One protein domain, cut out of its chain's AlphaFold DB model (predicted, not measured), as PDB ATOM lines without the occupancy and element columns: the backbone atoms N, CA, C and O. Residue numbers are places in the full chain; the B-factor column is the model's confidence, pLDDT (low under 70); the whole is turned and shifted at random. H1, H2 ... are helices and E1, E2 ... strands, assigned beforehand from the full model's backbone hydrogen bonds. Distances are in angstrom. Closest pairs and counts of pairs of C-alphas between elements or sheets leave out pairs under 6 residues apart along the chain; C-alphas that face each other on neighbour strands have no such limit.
ATOM      1  N   ASP A 141     -22.711  -1.589  22.000       90.69
ATOM      2  CA  ASP A 141     -22.665  -2.917  21.353       90.69
ATOM      3  C   ASP A 141     -23.512  -2.938  20.060       90.69
ATOM      4  O   ASP A 141     -24.207  -1.969  19.754       90.69
ATOM      5  N   VAL A 142     -23.508  -4.051  19.320       91.62
ATOM      6  CA  VAL A 142     -24.477  -4.340  18.248       91.62
ATOM      7  C   VAL A 142     -25.174  -5.667  18.540       91.62
ATOM      8  O   VAL A 142     -24.579  -6.745  18.504       91.62
ATOM      9  N   THR A 143     -26.478  -5.601  18.798       89.69
ATOM     10  CA  THR A 143     -27.312  -6.798  18.962       89.69
ATOM     11  C   THR A 143     -27.565  -7.474  17.615       89.69
ATOM     12  O   THR A 143     -27.591  -6.825  16.571       89.69
ATOM     13  N   GLY A 144     -27.704  -8.804  17.625       85.69
ATOM     14  CA  GLY A 144     -27.832  -9.614  16.408       85.69
ATOM     15  C   GLY A 144     -26.504  -9.953  15.715       85.69
ATOM     16  O   GLY A 144     -26.471 -10.882  14.912       85.69
ATOM     17  N   ALA A 145     -25.396  -9.296  16.078       77.75
ATOM     18  CA  ALA A 145     -24.068  -9.487  15.485       77.75
ATOM     19  C   ALA A 145     -23.281 -10.709  16.018       77.75
ATOM     20  O   ALA A 145     -22.056 -10.711  15.981       77.75
ATOM     21  N   SER A 146     -23.920 -11.741  16.585       69.62
ATOM     22  CA  SER A 146     -23.212 -12.963  17.038       69.62
ATOM     23  C   SER A 146     -24.066 -14.243  17.021       69.62
ATOM     24  O   SER A 146     -24.238 -14.891  18.055       69.62
ATOM     25  N   PRO A 147     -24.628 -14.641  15.869       67.31
ATOM     26  CA  PRO A 147     -25.054 -16.020  15.666       67.31
ATOM     27  C   PRO A 147     -23.828 -16.907  15.412       67.31
ATOM     28  O   PRO A 147     -22.967 -16.531  14.632       67.31
ATOM     29  N   GLY A 148     -23.772 -18.097  16.012       84.19
ATOM     30  CA  GLY A 148     -22.709 -19.068  15.725       84.19
ATOM     31  C   GLY A 148     -22.874 -19.726  14.347       84.19
ATOM     32  O   GLY A 148     -22.912 -19.065  13.310       84.19
ATOM     33  N   LYS A 149     -23.004 -21.057  14.328       89.06
ATOM     34  CA  LYS A 149     -23.210 -21.800  13.080       89.06
ATOM     35  C   LYS A 149     -24.630 -21.596  12.535       89.06
ATOM     36  O   LYS A 149     -25.607 -21.936  13.202       89.06
ATOM     37  N   VAL A 150     -24.734 -21.058  11.324       89.44
ATOM     38  CA  VAL A 150     -25.978 -20.763  10.590       89.44
ATOM     39  C   VAL A 150     -25.931 -21.342   9.169       89.44
ATOM     40  O   VAL A 150     -25.037 -22.116   8.840       89.44
ATOM     41  N   LEU A 151     -26.916 -21.011   8.331       86.38
ATOM     42  CA  LEU A 151     -26.979 -21.378   6.912       86.38
ATOM     43  C   LEU A 151     -26.673 -20.159   6.024       86.38
ATOM     44  O   LEU A 151     -26.849 -19.018   6.468       86.38
ATOM     45  N   LEU A 152     -26.260 -20.385   4.770       84.31
ATOM     46  CA  LEU A 152     -26.037 -19.292   3.815       84.31
ATOM     47  C   LEU A 152     -27.317 -18.460   3.634       84.31
ATOM     48  O   LEU A 152     -28.404 -19.012   3.470       84.31
ATOM     49  N   GLY A 153     -27.183 -17.132   3.616       82.00
ATOM     50  CA  GLY A 153     -28.283 -16.207   3.346       82.00
ATOM     51  C   GLY A 153     -29.186 -15.911   4.544       82.00
ATOM     52  O   GLY A 153     -30.158 -15.156   4.398       82.00
ATOM     53  N   ARG A 154     -28.854 -16.462   5.726       87.31
ATOM     54  CA  ARG A 154     -29.519 -16.162   6.998       87.31
ATOM     55  C   ARG A 154     -29.574 -14.653   7.217       87.31
ATOM     56  O   ARG A 154     -28.538 -13.993   7.226       87.31
ATOM     57  N   LEU A 155     -30.779 -14.129   7.427       88.12
ATOM     58  CA  LEU A 155     -30.994 -12.718   7.732       88.12
ATOM     59  C   LEU A 155     -30.696 -12.437   9.209       88.12
ATOM     60  O   LEU A 155     -31.322 -13.025  10.097       88.12
ATOM     61  N   LEU A 156     -29.768 -11.521   9.460       89.19
ATOM     62  CA  LEU A 156     -29.422 -11.000  10.775       89.19
ATOM     63  C   LEU A 156     -29.846  -9.541  10.851       89.19
ATOM     64  O   LEU A 156     -29.433  -8.716  10.040       89.19
ATOM     65  N   LYS A 157     -30.678  -9.230  11.841       90.94
ATOM     66  CA  LYS A 157     -31.083  -7.861  12.147       90.94
ATOM     67  C   LYS A 157     -30.067  -7.283  13.120       90.94
ATOM     68  O   LYS A 157     -30.037  -7.679  14.284       90.94
ATOM     69  N   LEU A 158     -29.212  -6.412  12.603       91.75
ATOM     70  CA  LEU A 158     -28.168  -5.723  13.337       91.75
ATOM     71  C   LEU A 158     -28.763  -4.440  13.909       91.75
ATOM     72  O   LEU A 158     -29.186  -3.561  13.155       91.75
ATOM     73  N   LYS A 159     -28.829  -4.343  15.237       91.19
ATOM     74  CA  LYS A 159     -29.340  -3.147  15.913       91.19
ATOM     75  C   LYS A 159     -28.302  -2.592  16.896       91.19
ATOM     76  O   LYS A 159     -27.873  -3.348  17.779       91.19
ATOM     77  N   PRO A 160     -27.913  -1.308  16.777       91.69
ATOM     78  CA  PRO A 160     -26.927  -0.695  17.650       91.69
ATOM     79  C   PRO A 160     -27.484  -0.535  19.067       91.69
ATOM     80  O   PRO A 160     -28.683  -0.374  19.290       91.69
ATOM     81  N   VAL A 161     -26.585  -0.555  20.041       88.75
ATOM     82  CA  VAL A 161     -26.841  -0.170  21.427       88.75
ATOM     83  C   VAL A 161     -25.866   0.951  21.727       88.75
ATOM     84  O   VAL A 161     -24.699   0.687  21.992       88.75
ATOM     85  N   LEU A 162     -26.330   2.196  21.639       83.50
ATOM     86  CA  LEU A 162     -25.486   3.384  21.745       83.50
ATOM     87  C   LEU A 162     -26.080   4.356  22.770       83.50
ATOM     88  O   LEU A 162     -27.238   4.761  22.678       83.50
ATOM     89  N   SER A 163     -25.304   4.708  23.796       80.81
ATOM     90  CA  SER A 163     -25.736   5.691  24.798       80.81
ATOM     91  C   SER A 163     -25.492   7.136  24.338       80.81
ATOM     92  O   SER A 163     -24.518   7.414  23.645       80.81
ATOM     93  N   ARG A 164     -26.289   8.097  24.835       76.38
ATOM     94  CA  ARG A 164     -26.112   9.547  24.573       76.38
ATOM     95  C   ARG A 164     -24.720  10.112  24.898       76.38
ATOM     96  O   ARG A 164     -24.348  11.170  24.411       76.38
ATOM     97  N   LYS A 165     -23.900   9.393  25.671       78.50
ATOM     98  CA  LYS A 165     -22.490   9.748  25.916       78.50
ATOM     99  C   LYS A 165     -21.640   9.737  24.629       78.50
ATOM    100  O   LYS A 165     -20.535  10.271  24.639       78.50
ATOM    101  N   PHE A 166     -22.165   9.163  23.544       81.25
ATOM    102  CA  PHE A 166     -21.535   9.021  22.233       81.25
ATOM    103  C   PHE A 166     -22.177   9.909  21.139       81.25
ATOM    104  O   PHE A 166     -21.975   9.645  19.962       81.25
ATOM    105  N   GLU A 167     -22.898  10.986  21.499       72.19
ATOM    106  CA  GLU A 167     -23.620  11.930  20.600       72.19
ATOM    107  C   GLU A 167     -22.833  12.516  19.400       72.19
ATOM    108  O   GLU A 167     -23.437  13.138  18.531       72.19
ATOM    109  N   LYS A 168     -21.509  12.330  19.320       77.62
ATOM    110  CA  LYS A 168     -20.645  12.778  18.205       77.62
ATOM    111  C   LYS A 168     -19.746  11.674  17.632       77.62
ATOM    112  O   LYS A 168     -18.707  11.968  17.046       77.62
ATOM    113  N   ALA A 169     -20.098  10.414  17.858       85.44
ATOM    114  CA  ALA A 169     -19.362   9.265  17.355       85.44
ATOM    115  C   ALA A 169     -20.254   8.391  16.466       85.44
ATOM    116  O   ALA A 169     -21.476   8.360  16.630       85.44
ATOM    117  N   ARG A 170     -19.626   7.675  15.533       90.38
ATOM    118  CA  ARG A 170     -20.262   6.679  14.665       90.38
ATOM    119  C   ARG A 170     -19.879   5.287  15.154       90.38
ATOM    120  O   ARG A 170     -18.733   5.062  15.539       90.38
ATOM    121  N   LEU A 171     -20.820   4.353  15.161       91.62
ATOM    122  CA  LEU A 171     -20.552   2.954  15.486       91.62
ATOM    123  C   LEU A 171     -20.311   2.196  14.176       91.62
ATOM    124  O   LEU A 171     -21.215   2.157  13.350       91.62
ATOM    125  N   LYS A 172     -19.121   1.615  13.981       93.06
ATOM    126  CA  LYS A 172     -18.730   0.873  12.769       93.06
ATOM    127  C   LYS A 172     -18.542  -0.608  13.096       93.06
ATOM    128  O   LYS A 172     -17.638  -0.964  13.849       93.06
ATOM    129  N   LEU A 173     -19.371  -1.474  12.518       93.06
ATOM    130  CA  LEU A 173     -19.187  -2.925  12.533       93.06
ATOM    131  C   LEU A 173     -18.609  -3.372  11.187       93.06
ATOM    132  O   LEU A 173     -19.308  -3.366  10.173       93.06
ATOM    133  N   SER A 174     -17.356  -3.814  11.196       92.44
ATOM    134  CA  SER A 174     -16.684  -4.381  10.028       92.44
ATOM    135  C   SER A 174     -16.736  -5.909  10.065       92.44
ATOM    136  O   SER A 174     -16.384  -6.543  11.066       92.44
ATOM    137  N   VAL A 175     -17.161  -6.505   8.952       90.00
ATOM    138  CA  VAL A 175     -17.164  -7.952   8.709       90.00
ATOM    139  C   VAL A 175     -15.931  -8.310   7.890       90.00
ATOM    140  O   VAL A 175     -15.708  -7.718   6.840       90.00
ATOM    141  N   PHE A 176     -15.158  -9.306   8.310       87.25
ATOM    142  CA  PHE A 176     -13.992  -9.815   7.580       87.25
ATOM    143  C   PHE A 176     -14.092 -11.329   7.390       87.25
ATOM    144  O   PHE A 176     -14.772 -12.005   8.157       87.25
ATOM    145  N   HIS A 177     -13.379 -11.900   6.417       86.12
ATOM    146  CA  HIS A 177     -13.223 -13.357   6.346       86.12
ATOM    147  C   HIS A 177     -12.534 -13.917   7.600       86.12
ATOM    148  O   HIS A 177     -11.662 -13.273   8.187       86.12
ATOM    149  N   GLY A 178     -12.910 -15.134   7.994       84.25
ATOM    150  CA  GLY A 178     -12.377 -15.808   9.174       84.25
ATOM    151  C   GLY A 178     -10.851 -15.940   9.164       84.25
ATOM    152  O   GLY A 178     -10.271 -16.425   8.193       84.25
ATOM    153  N   GLY A 179     -10.202 -15.527  10.255       82.31
ATOM    154  CA  GLY A 179      -8.740 -15.504  10.391       82.31
ATOM    155  C   GLY A 179      -8.077 -14.185   9.968       82.31
ATOM    156  O   GLY A 179      -6.873 -14.015  10.172       82.31
ATOM    157  N   THR A 180      -8.831 -13.211   9.446       84.56
ATOM    158  CA  THR A 180      -8.295 -11.874   9.131       84.56
ATOM    159  C   THR A 180      -7.850 -11.147  10.401       84.56
ATOM    160  O   THR A 180      -6.761 -10.568  10.415       84.56
ATOM    161  N   ILE A 181      -8.616 -11.240  11.496       86.00
ATOM    162  CA  ILE A 181      -8.251 -10.645  12.794       86.00
ATOM    163  C   ILE A 181      -6.998 -11.319  13.372       86.00
ATOM    164  O   ILE A 181      -6.125 -10.632  13.902       86.00
ATOM    165  N   GLU A 182      -6.863 -12.641  13.220       84.62
ATOM    166  CA  GLU A 182      -5.666 -13.395  13.633       84.62
ATOM    167  C   GLU A 182      -4.419 -12.981  12.820       84.62
ATOM    168  O   GLU A 182      -3.310 -12.968  13.353       84.62
ATOM    169  N   SER A 183      -4.589 -12.575  11.553       81.12
ATOM    170  CA  SER A 183      -3.496 -12.105  10.682       81.12
ATOM    171  C   SER A 183      -2.964 -10.700  11.013       81.12
ATOM    172  O   SER A 183      -1.902 -10.312  10.519       81.12
ATOM    173  N   GLY A 184      -3.715  -9.911  11.792       76.94
ATOM    174  CA  GLY A 184      -3.386  -8.529  12.163       76.94
ATOM    175  C   GLY A 184      -3.476  -7.486  11.036       76.94
ATOM    176  O   GLY A 184      -3.271  -6.303  11.295       76.94
ATOM    177  N   LYS A 185      -3.788  -7.881   9.794       72.56
ATOM    178  CA  LYS A 185      -3.916  -6.974   8.640       72.56
ATOM    179  C   LYS A 185      -5.359  -6.506   8.466       72.56
ATOM    180  O   LYS A 185      -6.073  -6.986   7.594       72.56
ATOM    181  N   LEU A 186      -5.778  -5.578   9.318       81.31
ATOM    182  CA  LEU A 186      -7.124  -5.008   9.294       81.31
ATOM    183  C   LEU A 186      -7.124  -3.676   8.534       81.31
ATOM    184  O   LEU A 186      -6.343  -2.778   8.844       81.31
ATOM    185  N   SER A 187      -7.991  -3.562   7.530       82.19
ATOM    186  CA  SER A 187      -8.252  -2.329   6.780       82.19
ATOM    187  C   SER A 187      -9.633  -2.398   6.137       82.19
ATOM    188  O   SER A 187     -10.056  -3.474   5.721       82.19
ATOM    189  N   ASP A 188     -10.316  -1.265   5.982       79.75
ATOM    190  CA  ASP A 188     -11.677  -1.234   5.420       79.75
ATOM    191  C   ASP A 188     -11.743  -1.791   3.981       79.75
ATOM    192  O   ASP A 188     -12.732  -2.400   3.593       79.75
ATOM    193  N   SER A 189     -10.649  -1.708   3.215       77.56
ATOM    194  CA  SER A 189     -10.503  -2.339   1.888       77.56
ATOM    195  C   SER A 189     -10.456  -3.876   1.884       77.56
ATOM    196  O   SER A 189     -10.504  -4.477   0.813       77.56
ATOM    197  N   LEU A 190     -10.322  -4.511   3.053       79.25
ATOM    198  CA  LEU A 190     -10.388  -5.964   3.248       79.25
ATOM    199  C   LEU A 190     -11.705  -6.398   3.910       79.25
ATOM    200  O   LEU A 190     -11.919  -7.597   4.105       79.25
ATOM    201  N   ALA A 191     -12.574  -5.452   4.280       81.62
ATOM    202  CA  ALA A 191     -13.870  -5.764   4.856       81.62
ATOM    203  C   ALA A 191     -14.810  -6.331   3.782       81.62
ATOM    204  O   ALA A 191     -14.947  -5.789   2.688       81.62
ATOM    205  N   TRP A 192     -15.475  -7.427   4.129       79.44
ATOM    206  CA  TRP A 192     -16.533  -8.057   3.345       79.44
ATOM    207  C   TRP A 192     -17.800  -7.193   3.291       79.44
ATOM    208  O   TRP A 192     -18.436  -7.072   2.247       79.44
ATOM    209  N   SER A 193     -18.143  -6.592   4.431       85.06
ATOM    210  CA  SER A 193     -19.232  -5.628   4.607       85.06
ATOM    211  C   SER A 193     -18.873  -4.684   5.752       85.06
ATOM    212  O   SER A 193     -18.187  -5.088   6.695       85.06
ATOM    213  N   ILE A 194     -19.370  -3.450   5.703       88.75
ATOM    214  CA  ILE A 194     -19.250  -2.468   6.786       88.75
ATOM    215  C   ILE A 194     -20.645  -1.911   7.063       88.75
ATOM    216  O   ILE A 194     -21.315  -1.454   6.141       88.75
ATOM    217  N   PHE A 195     -21.061  -1.955   8.326       89.88
ATOM    218  CA  PHE A 195     -22.316  -1.385   8.811       89.88
ATOM    219  C   PHE A 195     -21.991  -0.215   9.734       89.88
ATOM    220  O   PHE A 195     -21.191  -0.367  10.660       89.88
ATOM    221  N   GLU A 196     -22.588   0.947   9.484       91.00
ATOM    222  CA  GLU A 196     -22.334   2.164  10.255       91.00
ATOM    223  C   GLU A 196     -23.631   2.760  10.791       91.00
ATOM    224  O   GLU A 196     -24.614   2.853  10.059       91.00
ATOM    225  N   TRP A 197     -23.620   3.204  12.047       90.19
ATOM    226  CA  TRP A 197     -24.740   3.907  12.676       90.19
ATOM    227  C   TRP A 197     -24.289   5.240  13.260       90.19
ATOM    228  O   TRP A 197     -23.294   5.303  13.991       90.19
ATOM    229  N   SER A 198     -25.051   6.298  12.988       81.06
ATOM    230  CA  SER A 198     -24.978   7.555  13.731       81.06
ATOM    231  C   SER A 198     -25.979   7.569  14.896       81.06
ATOM    232  O   SER A 198     -26.926   6.787  14.944       81.06
ATOM    233  N   MET A 199     -25.802   8.487  15.850       66.81
ATOM    234  CA  MET A 199     -26.729   8.664  16.982       66.81
ATOM    235  C   MET A 199     -28.135   9.154  16.588       66.81
ATOM    236  O   MET A 199     -29.034   9.133  17.428       66.81
ATOM    237  N   GLU A 200     -28.330   9.598  15.343       62.59
ATOM    238  CA  GLU A 200     -29.635   9.999  14.802       62.59
ATOM    239  C   GLU A 200     -30.388   8.814  14.157       62.59
ATOM    240  O   GLU A 200     -31.584   8.918  13.887       62.59
ATOM    241  N   GLU A 201     -29.719   7.668  13.974       60.94
ATOM    242  CA  GLU A 201     -30.192   6.501  13.222       60.94
ATOM    243  C   GLU A 201     -30.248   5.244  14.120       60.94
ATOM    244  O   GLU A 201     -29.340   4.412  14.127       60.94
ATOM    245  N   ASP A 202     -31.362   5.037  14.839       64.56
ATOM    246  CA  ASP A 202     -31.678   3.761  15.533       64.56
ATOM    247  C   ASP A 202     -32.174   2.662  14.558       64.56
ATOM    248  O   ASP A 202     -32.897   1.723  14.921       64.56
ATOM    249  N   ASP A 203     -31.814   2.802  13.280       78.69
ATOM    250  CA  ASP A 203     -32.288   1.959  12.197       78.69
ATOM    251  C   ASP A 203     -31.638   0.573  12.265       78.69
ATOM    252  O   ASP A 203     -30.418   0.388  12.314       78.69
ATOM    253  N   THR A 204     -32.499  -0.441  12.265       86.31
ATOM    254  CA  THR A 204     -32.078  -1.839  12.213       86.31
ATOM    255  C   THR A 204     -31.577  -2.149  10.808       86.31
ATOM    256  O   THR A 204     -32.375  -2.193   9.872       86.31
ATOM    257  N   GLN A 205     -30.277  -2.395  10.669       89.25
ATOM    258  CA  GLN A 205     -29.671  -2.799   9.399       89.25
ATOM    259  C   GLN A 205     -29.765  -4.322   9.234       89.25
ATOM    260  O   GLN A 205     -29.866  -5.071  10.212       89.25
ATOM    261  N   GLU A 206     -29.780  -4.797   7.992       88.50
ATOM    262  CA  GLU A 206     -30.039  -6.201   7.673       88.50
ATOM    263  C   GLU A 206     -28.853  -6.851   6.961       88.50
ATOM    264  O   GLU A 206     -28.668  -6.700   5.757       88.50
ATOM    265  N   TRP A 207     -28.085  -7.662   7.688       87.31
ATOM    266  CA  TRP A 207     -27.000  -8.439   7.099       87.31
ATOM    267  C   TRP A 207     -27.488  -9.832   6.695       87.31
ATOM    268  O   TRP A 207     -27.953 -10.608   7.533       87.31
ATOM    269  N   ARG A 208     -27.346 -10.195   5.415       85.62
ATOM    270  CA  ARG A 208     -27.468 -11.592   4.974       85.62
ATOM    271  C   ARG A 208     -26.113 -12.281   5.011       85.62
ATOM    272  O   ARG A 208     -25.216 -11.934   4.246       85.62
ATOM    273  N   VAL A 209     -25.985 -13.291   5.868       85.44
ATOM    274  CA  VAL A 209     -24.736 -14.047   6.040       85.44
ATOM    275  C   VAL A 209     -24.279 -14.634   4.708       85.44
ATOM    276  O   VAL A 209     -25.056 -15.282   4.009       85.44
ATOM    277  N   GLY A 210     -23.010 -14.404   4.366       78.00
ATOM    278  CA  GLY A 210     -22.400 -14.863   3.118       78.00
ATOM    279  C   GLY A 210     -22.656 -13.968   1.904       78.00
ATOM    280  O   GLY A 210     -22.095 -14.249   0.854       78.00
ATOM    281  N   CYS A 211     -23.443 -12.896   2.038       78.38
ATOM    282  CA  CYS A 211     -23.604 -11.863   1.014       78.38
ATOM    283  C   CYS A 211     -22.815 -10.605   1.408       78.38
ATOM    284  O   CYS A 211     -22.788 -10.243   2.587       78.38
ATOM    285  N   ALA A 212     -22.179  -9.945   0.443       65.75
ATOM    286  CA  ALA A 212     -21.715  -8.566   0.567       65.75
ATOM    287  C   ALA A 212     -22.848  -7.623   0.132       65.75
ATOM    288  O   ALA A 212     -23.602  -7.940  -0.795       65.75
ATOM    289  N   GLU A 213     -22.993  -6.485   0.813       55.28
ATOM    290  CA  GLU A 213     -24.032  -5.499   0.504       55.28
ATOM    291  C   GLU A 213     -23.494  -4.452  -0.477       55.28
ATOM    292  O   GLU A 213     -22.581  -3.695  -0.156       55.28
ATOM    293  N   SER A 214     -24.065  -4.403  -1.684       43.28
ATOM    294  CA  SER A 214     -23.724  -3.397  -2.692       43.28
ATOM    295  C   SER A 214     -24.987  -2.905  -3.394       43.28
ATOM    296  O   SER A 214     -25.610  -3.627  -4.169       43.28
ATOM    297  N   GLY A 215     -25.406  -1.672  -3.095       39.69
ATOM    298  CA  GLY A 215     -26.484  -0.987  -3.822       39.69
ATOM    299  C   GLY A 215     -27.875  -1.641  -3.769       39.69
ATOM    300  O   GLY A 215     -28.748  -1.238  -4.537       39.69
ATOM    301  N   GLY A 216     -28.095  -2.617  -2.882       42.59
ATOM    302  CA  GLY A 216     -29.335  -3.396  -2.786       42.59
ATOM    303  C   GLY A 216     -29.331  -4.728  -3.550       42.59
ATOM    304  O   GLY A 216     -30.328  -5.446  -3.488       42.59
ATOM    305  N   GLU A 217     -28.236  -5.094  -4.225       48.56
ATOM    306  CA  GLU A 217     -28.045  -6.437  -4.787       48.56
ATOM    307  C   GLU A 217     -27.144  -7.287  -3.874       48.56
ATOM    308  O   GLU A 217     -26.161  -6.808  -3.303       48.56
ATOM    309  N   TYR A 218     -27.497  -8.565  -3.710       56.62
ATOM    310  CA  TYR A 218     -26.724  -9.513  -2.905       56.62
ATOM    311  C   TYR A 218     -25.563 -10.068  -3.731       56.62
ATOM    312  O   TYR A 218     -25.803 -10.779  -4.705       56.62
ATOM    313  N   LEU A 219     -24.318  -9.798  -3.331       60.41
ATOM    314  CA  LEU A 219     -23.127 -10.343  -3.993       60.41
ATOM    315  C   LEU A 219     -22.517 -11.498  -3.184       60.41
ATOM    316  O   LEU A 219     -22.315 -11.379  -1.979       60.41
ATOM    317  N   LEU A 220     -22.163 -12.602  -3.846       66.81
ATOM    318  CA  LEU A 220     -21.365 -13.706  -3.296       66.81
ATOM    319  C   LEU A 220     -19.915 -13.581  -3.792       66.81
ATOM    320  O   LEU A 220     -19.450 -14.349  -4.639       66.81
ATOM    321  N   THR A 221     -19.203 -12.569  -3.298       53.03
ATOM    322  CA  THR A 221     -17.857 -12.185  -3.753       53.03
ATOM    323  C   THR A 221     -16.771 -13.195  -3.373       53.03
ATOM    324  O   THR A 221     -16.076 -13.016  -2.389       53.03
ATOM    325  N   TYR A 222     -16.567 -14.232  -4.188       54.94
ATOM    326  CA  TYR A 222     -15.419 -15.154  -4.110       54.94
ATOM    327  C   TYR A 222     -15.200 -15.822  -2.735       54.94
ATOM    328  O   TYR A 222     -14.324 -15.457  -1.953       54.94
ATOM    329  N   LEU A 223     -15.953 -16.888  -2.476       55.62
ATOM    330  CA  LEU A 223     -15.668 -17.783  -1.360       55.62
ATOM    331  C   LEU A 223     -14.508 -18.726  -1.747       55.62
ATOM    332  O   LEU A 223     -14.552 -19.390  -2.786       55.62
ATOM    333  N   GLU A 224     -13.439 -18.775  -0.941       52.66
ATOM    334  CA  GLU A 224     -12.219 -19.506  -1.315       52.66
ATOM    335  C   GLU A 224     -12.433 -21.016  -1.542       52.66
ATOM    336  O   GLU A 224     -13.318 -21.673  -0.987       52.66
ATOM    337  N   LYS A 225     -11.548 -21.578  -2.374       48.19
ATOM    338  CA  LYS A 225     -11.676 -22.873  -3.061       48.19
ATOM    339  C   LYS A 225     -11.597 -24.128  -2.168       48.19
ATOM    340  O   LYS A 225     -11.655 -25.232  -2.706       48.19
ATOM    341  N   HIS A 226     -11.393 -23.981  -0.854       49.19
ATOM    342  CA  HIS A 226     -10.853 -25.045   0.012       49.19
ATOM    343  C   HIS A 226     -11.417 -25.127   1.448       49.19
ATOM    344  O   HIS A 226     -10.796 -25.777   2.286       49.19
ATOM    345  N   GLN A 227     -12.563 -24.513   1.758       58.00
ATOM    346  CA  GLN A 227     -13.182 -24.624   3.090       58.00
ATOM    347  C   GLN A 227     -14.580 -25.259   3.009       58.00
ATOM    348  O   GLN A 227     -15.443 -24.756   2.294       58.00
ATOM    349  N   ASP A 228     -14.800 -26.343   3.766       65.00
ATOM    350  CA  ASP A 228     -16.115 -26.997   3.938       65.00
ATOM    351  C   ASP A 228     -17.103 -26.111   4.735       65.00
ATOM    352  O   ASP A 228     -18.326 -26.282   4.696       65.00
ATOM    353  N   GLU A 229     -16.560 -25.155   5.489       76.56
ATOM    354  CA  GLU A 229     -17.273 -24.204   6.331       76.56
ATOM    355  C   GLU A 229     -16.630 -22.827   6.199       76.56
ATOM    356  O   GLU A 229     -15.442 -22.657   6.467       76.56
ATOM    357  N   TYR A 230     -17.432 -21.841   5.812       82.56
ATOM    358  CA  TYR A 230     -17.015 -20.450   5.775       82.56
ATOM    359  C   TYR A 230     -17.256 -19.804   7.130       82.56
ATOM    360  O   TYR A 230     -18.242 -20.094   7.806       82.56
ATOM    361  N   SER A 231     -16.361 -18.902   7.521       88.00
ATOM    362  CA  SER A 231     -16.502 -18.116   8.743       88.00
ATOM    363  C   SER A 231     -16.194 -16.647   8.491       88.00
ATOM    364  O   SER A 231     -15.442 -16.307   7.574       88.00
ATOM    365  N   PHE A 232     -16.794 -15.790   9.312       89.12
ATOM    366  CA  PHE A 232     -16.546 -14.359   9.343       89.12
ATOM    367  C   PHE A 232     -16.046 -13.943  10.725       89.12
ATOM    368  O   PHE A 232     -16.617 -14.316  11.755       89.12
ATOM    369  N   ASP A 233     -14.985 -13.148  10.726       91.31
ATOM    370  CA  ASP A 233     -14.532 -12.382  11.874       91.31
ATOM    371  C   ASP A 233     -15.339 -11.076  11.939       91.31
ATOM    372  O   ASP A 233     -15.606 -10.453  10.909       91.31
ATOM    373  N   LEU A 234     -15.707 -10.637  13.142       93.38
ATOM    374  CA  LEU A 234     -16.421  -9.378  13.358       93.38
ATOM    375  C   LEU A 234     -15.608  -8.440  14.242       93.38
ATOM    376  O   LEU A 234     -15.045  -8.859  15.254       93.38
ATOM    377  N   LEU A 235     -15.577  -7.165  13.877       93.38
ATOM    378  CA  LEU A 235     -14.850  -6.121  14.588       93.38
ATOM    379  C   LEU A 235     -15.760  -4.908  14.753       93.38
ATOM    380  O   LEU A 235     -16.266  -4.378  13.768       93.38
ATOM    381  N   LEU A 236     -15.974  -4.492  16.000       93.69
ATOM    382  CA  LEU A 236     -16.770  -3.320  16.335       93.69
ATOM    383  C   LEU A 236     -15.848  -2.188  16.789       93.69
ATOM    384  O   LEU A 236     -15.068  -2.362  17.725       93.69
ATOM    385  N   GLU A 237     -15.973  -1.028  16.159       93.44
ATOM    386  CA  GLU A 237     -15.273   0.211  16.492       93.44
ATOM    387  C   GLU A 237     -16.271   1.329  16.778       93.44
ATOM    388  O   GLU A 237     -17.325   1.421  16.151       93.44
ATOM    389  N   VAL A 238     -15.913   2.226  17.695       91.69
ATOM    390  CA  VAL A 238     -16.546   3.538  17.807       91.69
ATOM    391  C   VAL A 238     -15.587   4.572  17.226       91.69
ATOM    392  O   VAL A 238     -14.457   4.719  17.690       91.69
ATOM    393  N   VAL A 239     -16.014   5.239  16.160       90.75
ATOM    394  CA  VAL A 239     -15.222   6.204  15.393       90.75
ATOM    395  C   VAL A 239     -15.606   7.611  15.830       90.75
ATOM    396  O   VAL A 239     -16.784   7.970  15.817       90.75
ATOM    397  N   GLN A 240     -14.619   8.414  16.220       87.00
ATOM    398  CA  GLN A 240     -14.813   9.810  16.604       87.00
ATOM    399  C   GLN A 240     -13.941  10.729  15.744       87.00
ATOM    400  O   GLN A 240     -12.733  10.522  15.638       87.00
ATOM    401  N   GLU A 241     -14.529  11.793  15.198       80.38
ATOM    402  CA  GLU A 241     -13.763  12.876  14.579       80.38
ATOM    403  C   GLU A 241     -13.135  13.767  15.665       80.38
ATOM    404  O   GLU A 241     -13.826  14.308  16.535       80.38
ATOM    405  N   THR A 242     -11.811  13.909  15.625       74.00
ATOM    406  CA  THR A 242     -11.021  14.766  16.517       74.00
ATOM    407  C   THR A 242     -10.046  15.576  15.667       74.00
ATOM    408  O   THR A 242      -9.245  15.006  14.935       74.00
ATOM    409  N   GLU A 243     -10.132  16.908  15.729       75.50
ATOM    410  CA  GLU A 243      -9.246  17.835  14.993       75.50
ATOM    411  C   GLU A 243      -9.173  17.588  13.464       75.50
ATOM    412  O   GLU A 243      -8.166  17.872  12.818       75.50
ATOM    413  N   GLY A 244     -10.258  17.080  12.865       73.56
ATOM    414  CA  GLY A 244     -10.332  16.752  11.434       73.56
ATOM    415  C   GLY A 244      -9.703  15.405  11.053       73.56
ATOM    416  O   GLY A 244      -9.518  15.132   9.868       73.56
ATOM    417  N   GLN A 245      -9.367  14.561  12.035       77.31
ATOM    418  CA  GLN A 245      -8.986  13.163  11.834       77.31
ATOM    419  C   GLN A 245     -10.025  12.231  12.461       77.31
ATOM    420  O   GLN A 245     -10.483  12.453  13.581       77.31
ATOM    421  N   GLU A 246     -10.376  11.158  11.755       84.38
ATOM    422  CA  GLU A 246     -11.204  10.094  12.318       84.38
ATOM    423  C   GLU A 246     -10.337   9.115  13.113       84.38
ATOM    424  O   GLU A 246      -9.392   8.526  12.583       84.38
ATOM    425  N   VAL A 247     -10.666   8.933  14.392       87.31
ATOM    426  CA  VAL A 247      -9.994   7.991  15.291       87.31
ATOM    427  C   VAL A 247     -10.966   6.869  15.639       87.31
ATOM    428  O   VAL A 247     -11.998   7.099  16.273       87.31
ATOM    429  N   GLY A 248     -10.640   5.650  15.208       89.06
ATOM    430  CA  GLY A 248     -11.360   4.431  15.575       89.06
ATOM    431  C   GLY A 248     -10.877   3.879  16.915       89.06
ATOM    432  O   GLY A 248      -9.686   3.630  17.100       89.06
ATOM    433  N   TYR A 249     -11.802   3.659  17.846       90.62
ATOM    434  CA  TYR A 249     -11.545   2.976  19.111       90.62
ATOM    435  C   TYR A 249     -12.203   1.593  19.079       90.62
ATOM    436  O   TYR A 249     -13.428   1.483  19.015       90.62
ATOM    437  N   LEU A 250     -11.397   0.530  19.155       90.94
ATOM    438  CA  LEU A 250     -11.884  -0.852  19.223       90.94
ATOM    439  C   LEU A 250     -12.849  -1.027  20.404       90.94
ATOM    440  O   LEU A 250     -12.470  -0.767  21.545       90.94
ATOM    441  N   VAL A 251     -14.052  -1.546  20.159       91.88
ATOM    442  CA  VAL A 251     -15.067  -1.900  21.169       91.88
ATOM    443  C   VAL A 251     -14.989  -3.388  21.512       91.88
ATOM    444  O   VAL A 251     -14.918  -3.734  22.690       91.88
ATOM    445  N   TRP A 252     -14.918  -4.252  20.496       92.31
ATOM    446  CA  TRP A 252     -14.561  -5.669  20.626       92.31
ATOM    447  C   TRP A 252     -14.184  -6.282  19.275       92.31
ATOM    448  O   TRP A 252     -14.517  -5.748  18.216       92.31
ATOM    449  N   LYS A 253     -13.521  -7.439  19.314       91.88
ATOM    450  CA  LYS A 253     -13.246  -8.305  18.162       91.88
ATOM    451  C   LYS A 253     -13.707  -9.731  18.465       91.88
ATOM    452  O   LYS A 253     -13.371 -10.317  19.487       91.88
ATOM    453  N   ARG A 254     -14.478 -10.319  17.556       91.44
ATOM    454  CA  ARG A 254     -15.012 -11.681  17.669       91.44
ATOM    455  C   ARG A 254     -14.514 -12.483  16.456       91.44
ATOM    456  O   ARG A 254     -15.131 -12.414  15.392       91.44
ATOM    457  N   PRO A 255     -13.365 -13.181  16.554       90.25
ATOM    458  CA  PRO A 255     -12.884 -14.037  15.474       90.25
ATOM    459  C   PRO A 255     -13.821 -15.237  15.300       90.25
ATOM    460  O   PRO A 255     -14.308 -15.790  16.287       90.25
ATOM    461  N   LYS A 256     -14.076 -15.635  14.048       87.88
ATOM    462  CA  LYS A 256     -14.985 -16.731  13.664       87.88
ATOM    463  C   LYS A 256     -16.374 -16.608  14.318       87.88
ATOM    464  O   LYS A 256     -16.986 -17.612  14.678       87.88
ATOM    465  N   ALA A 257     -16.861 -15.375  14.486       90.19
ATOM    466  CA  ALA A 257     -18.108 -15.067  15.186       90.19
ATOM    467  C   ALA A 257     -19.332 -15.715  14.538       90.19
ATOM    468  O   ALA A 257     -20.223 -16.159  15.255       90.19
ATOM    469  N   VAL A 258     -19.354 -15.756  13.202       90.38
ATOM    470  CA  VAL A 258     -20.414 -16.364  12.390       90.38
ATOM    471  C   VAL A 258     -19.788 -17.407  11.482       90.38
ATOM    472  O   VAL A 258     -18.786 -17.116  10.827       90.38
ATOM    473  N   SER A 259     -20.383 -18.595  11.388       89.44
ATOM    474  CA  SER A 259     -19.970 -19.608  10.411       89.44
ATOM    475  C   SER A 259     -21.158 -20.252   9.709       89.44
ATOM    476  O   SER A 259     -22.271 -20.264  10.230       89.44
ATOM    477  N   PHE A 260     -20.941 -20.786   8.512       86.62
ATOM    478  CA  PHE A 260     -21.943 -21.565   7.792       86.62
ATOM    479  C   PHE A 260     -21.275 -22.648   6.933       86.62
ATOM    480  O   PHE A 260     -20.221 -22.403   6.339       86.62
ATOM    481  N   PRO A 261     -21.856 -23.859   6.849       84.94
ATOM    482  CA  PRO A 261     -21.366 -24.880   5.937       84.94
ATOM    483  C   PRO A 261     -21.599 -24.432   4.492       84.94
ATOM    484  O   PRO A 261     -22.605 -23.787   4.181       84.94
ATOM    485  N   LYS A 262     -20.681 -24.793   3.600       82.31
ATOM    486  CA  LYS A 262     -20.776 -24.460   2.178       82.31
ATOM    487  C   LYS A 262     -22.075 -25.018   1.557       82.31
ATOM    488  O   LYS A 262     -22.444 -26.158   1.867       82.31
TER     489      LYS A 262
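Overview. This is residues 141 to 262 of the 828 residues of an uncharacterized protein of Archangium violaceum Cb vi76 (UniProt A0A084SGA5). You are looking at a small sandwich of strands: a twisted sheet of four strands, built round the long hairpin E8 and E9, with the smaller sheet E1 E2 E5 facing part of it. The hairpin runs the length of the domain, the little hairpin E6 and E7 lies beyond E4 and E5, and the one short helix, H1, only grazes the large sheet. The printed part has 122 residues, with elements in the order E1 E2 E3 H1 E4 E5 E6 E7 E8 E9; the class is mostly strand. The sheets, antiparallel throughout, run E4 E3 E8 E9, E1 E2 E5 and E6 E7. The whole is compact, with a radius of gyration of the C-alphas of 14.6 A, and elongated, spanning 45 by 29 by 26 A.

Along the chain. Begin at C-alpha 141, at (-22.665, -2.917, 21.353), where E1 covers residues 141 to 143, 6.5 A long. E2, residues 155 to 162, runs 22.0 A, and E3, residues 169 to 177, runs 25.9 A. H1 is residues 180 to 183, 5.0 A. Next come E4, residues 193 to 197, 13.7 A; E5, residues 205 to 208, 10.1 A; E6, residues 212 to 214, 6.4 A; and E7, residues 217 to 219, 6.3 A. Find C-alpha 229 at (-17.273, -24.204, 6.331); from there E8 runs 40.8 A to residue 242. E9, residues 245 to 261, spans 40.4 A, bends by 65 degrees at residue 251 and ends at (-21.366, -24.880, 5.937).

Arrangement. In the large sheet, look for N 238 and O 249, 2.9 A, between E8 and E9; N 172 and O 237, 2.8 A, between E3 and E8; and N 173 and O 195, 2.8 A, between E4 and E3. The sheet E1 E2 E5 makes a sandwich with it, two sheets face to face, 9.7 A between the centres of the facing parts. Its staggered strand E2 pairs with E5 over residues 155 to 158, as at N 156 and O 207, 2.8 A, and with E1 over 159 to 161, as at N 143 and O 159, 2.8 A. In the hairpin E6 and E7, N 212 and O 219 are 2.8 A apart. The closest C-alphas of E4 and E6, Ser 193 and Ala 212, are 5.6 A apart. H1 grazes the large sheet with residues 180 to 182; it is too short for an O i to N i+4 pair, and its one O i to N i+3 pair is within hydrogen-bond range.

Size, cuts and confidence. The C-alphas farthest apart, those of Asp 228 and Glu 243, are 46.7 A apart. The printed part has no cut, and the link E1 to E2, 11 residues, is long. Mean pLDDT of the printed part is 80.3; residues 146 to 147, 199 to 202 and 212 to 228 are under 70.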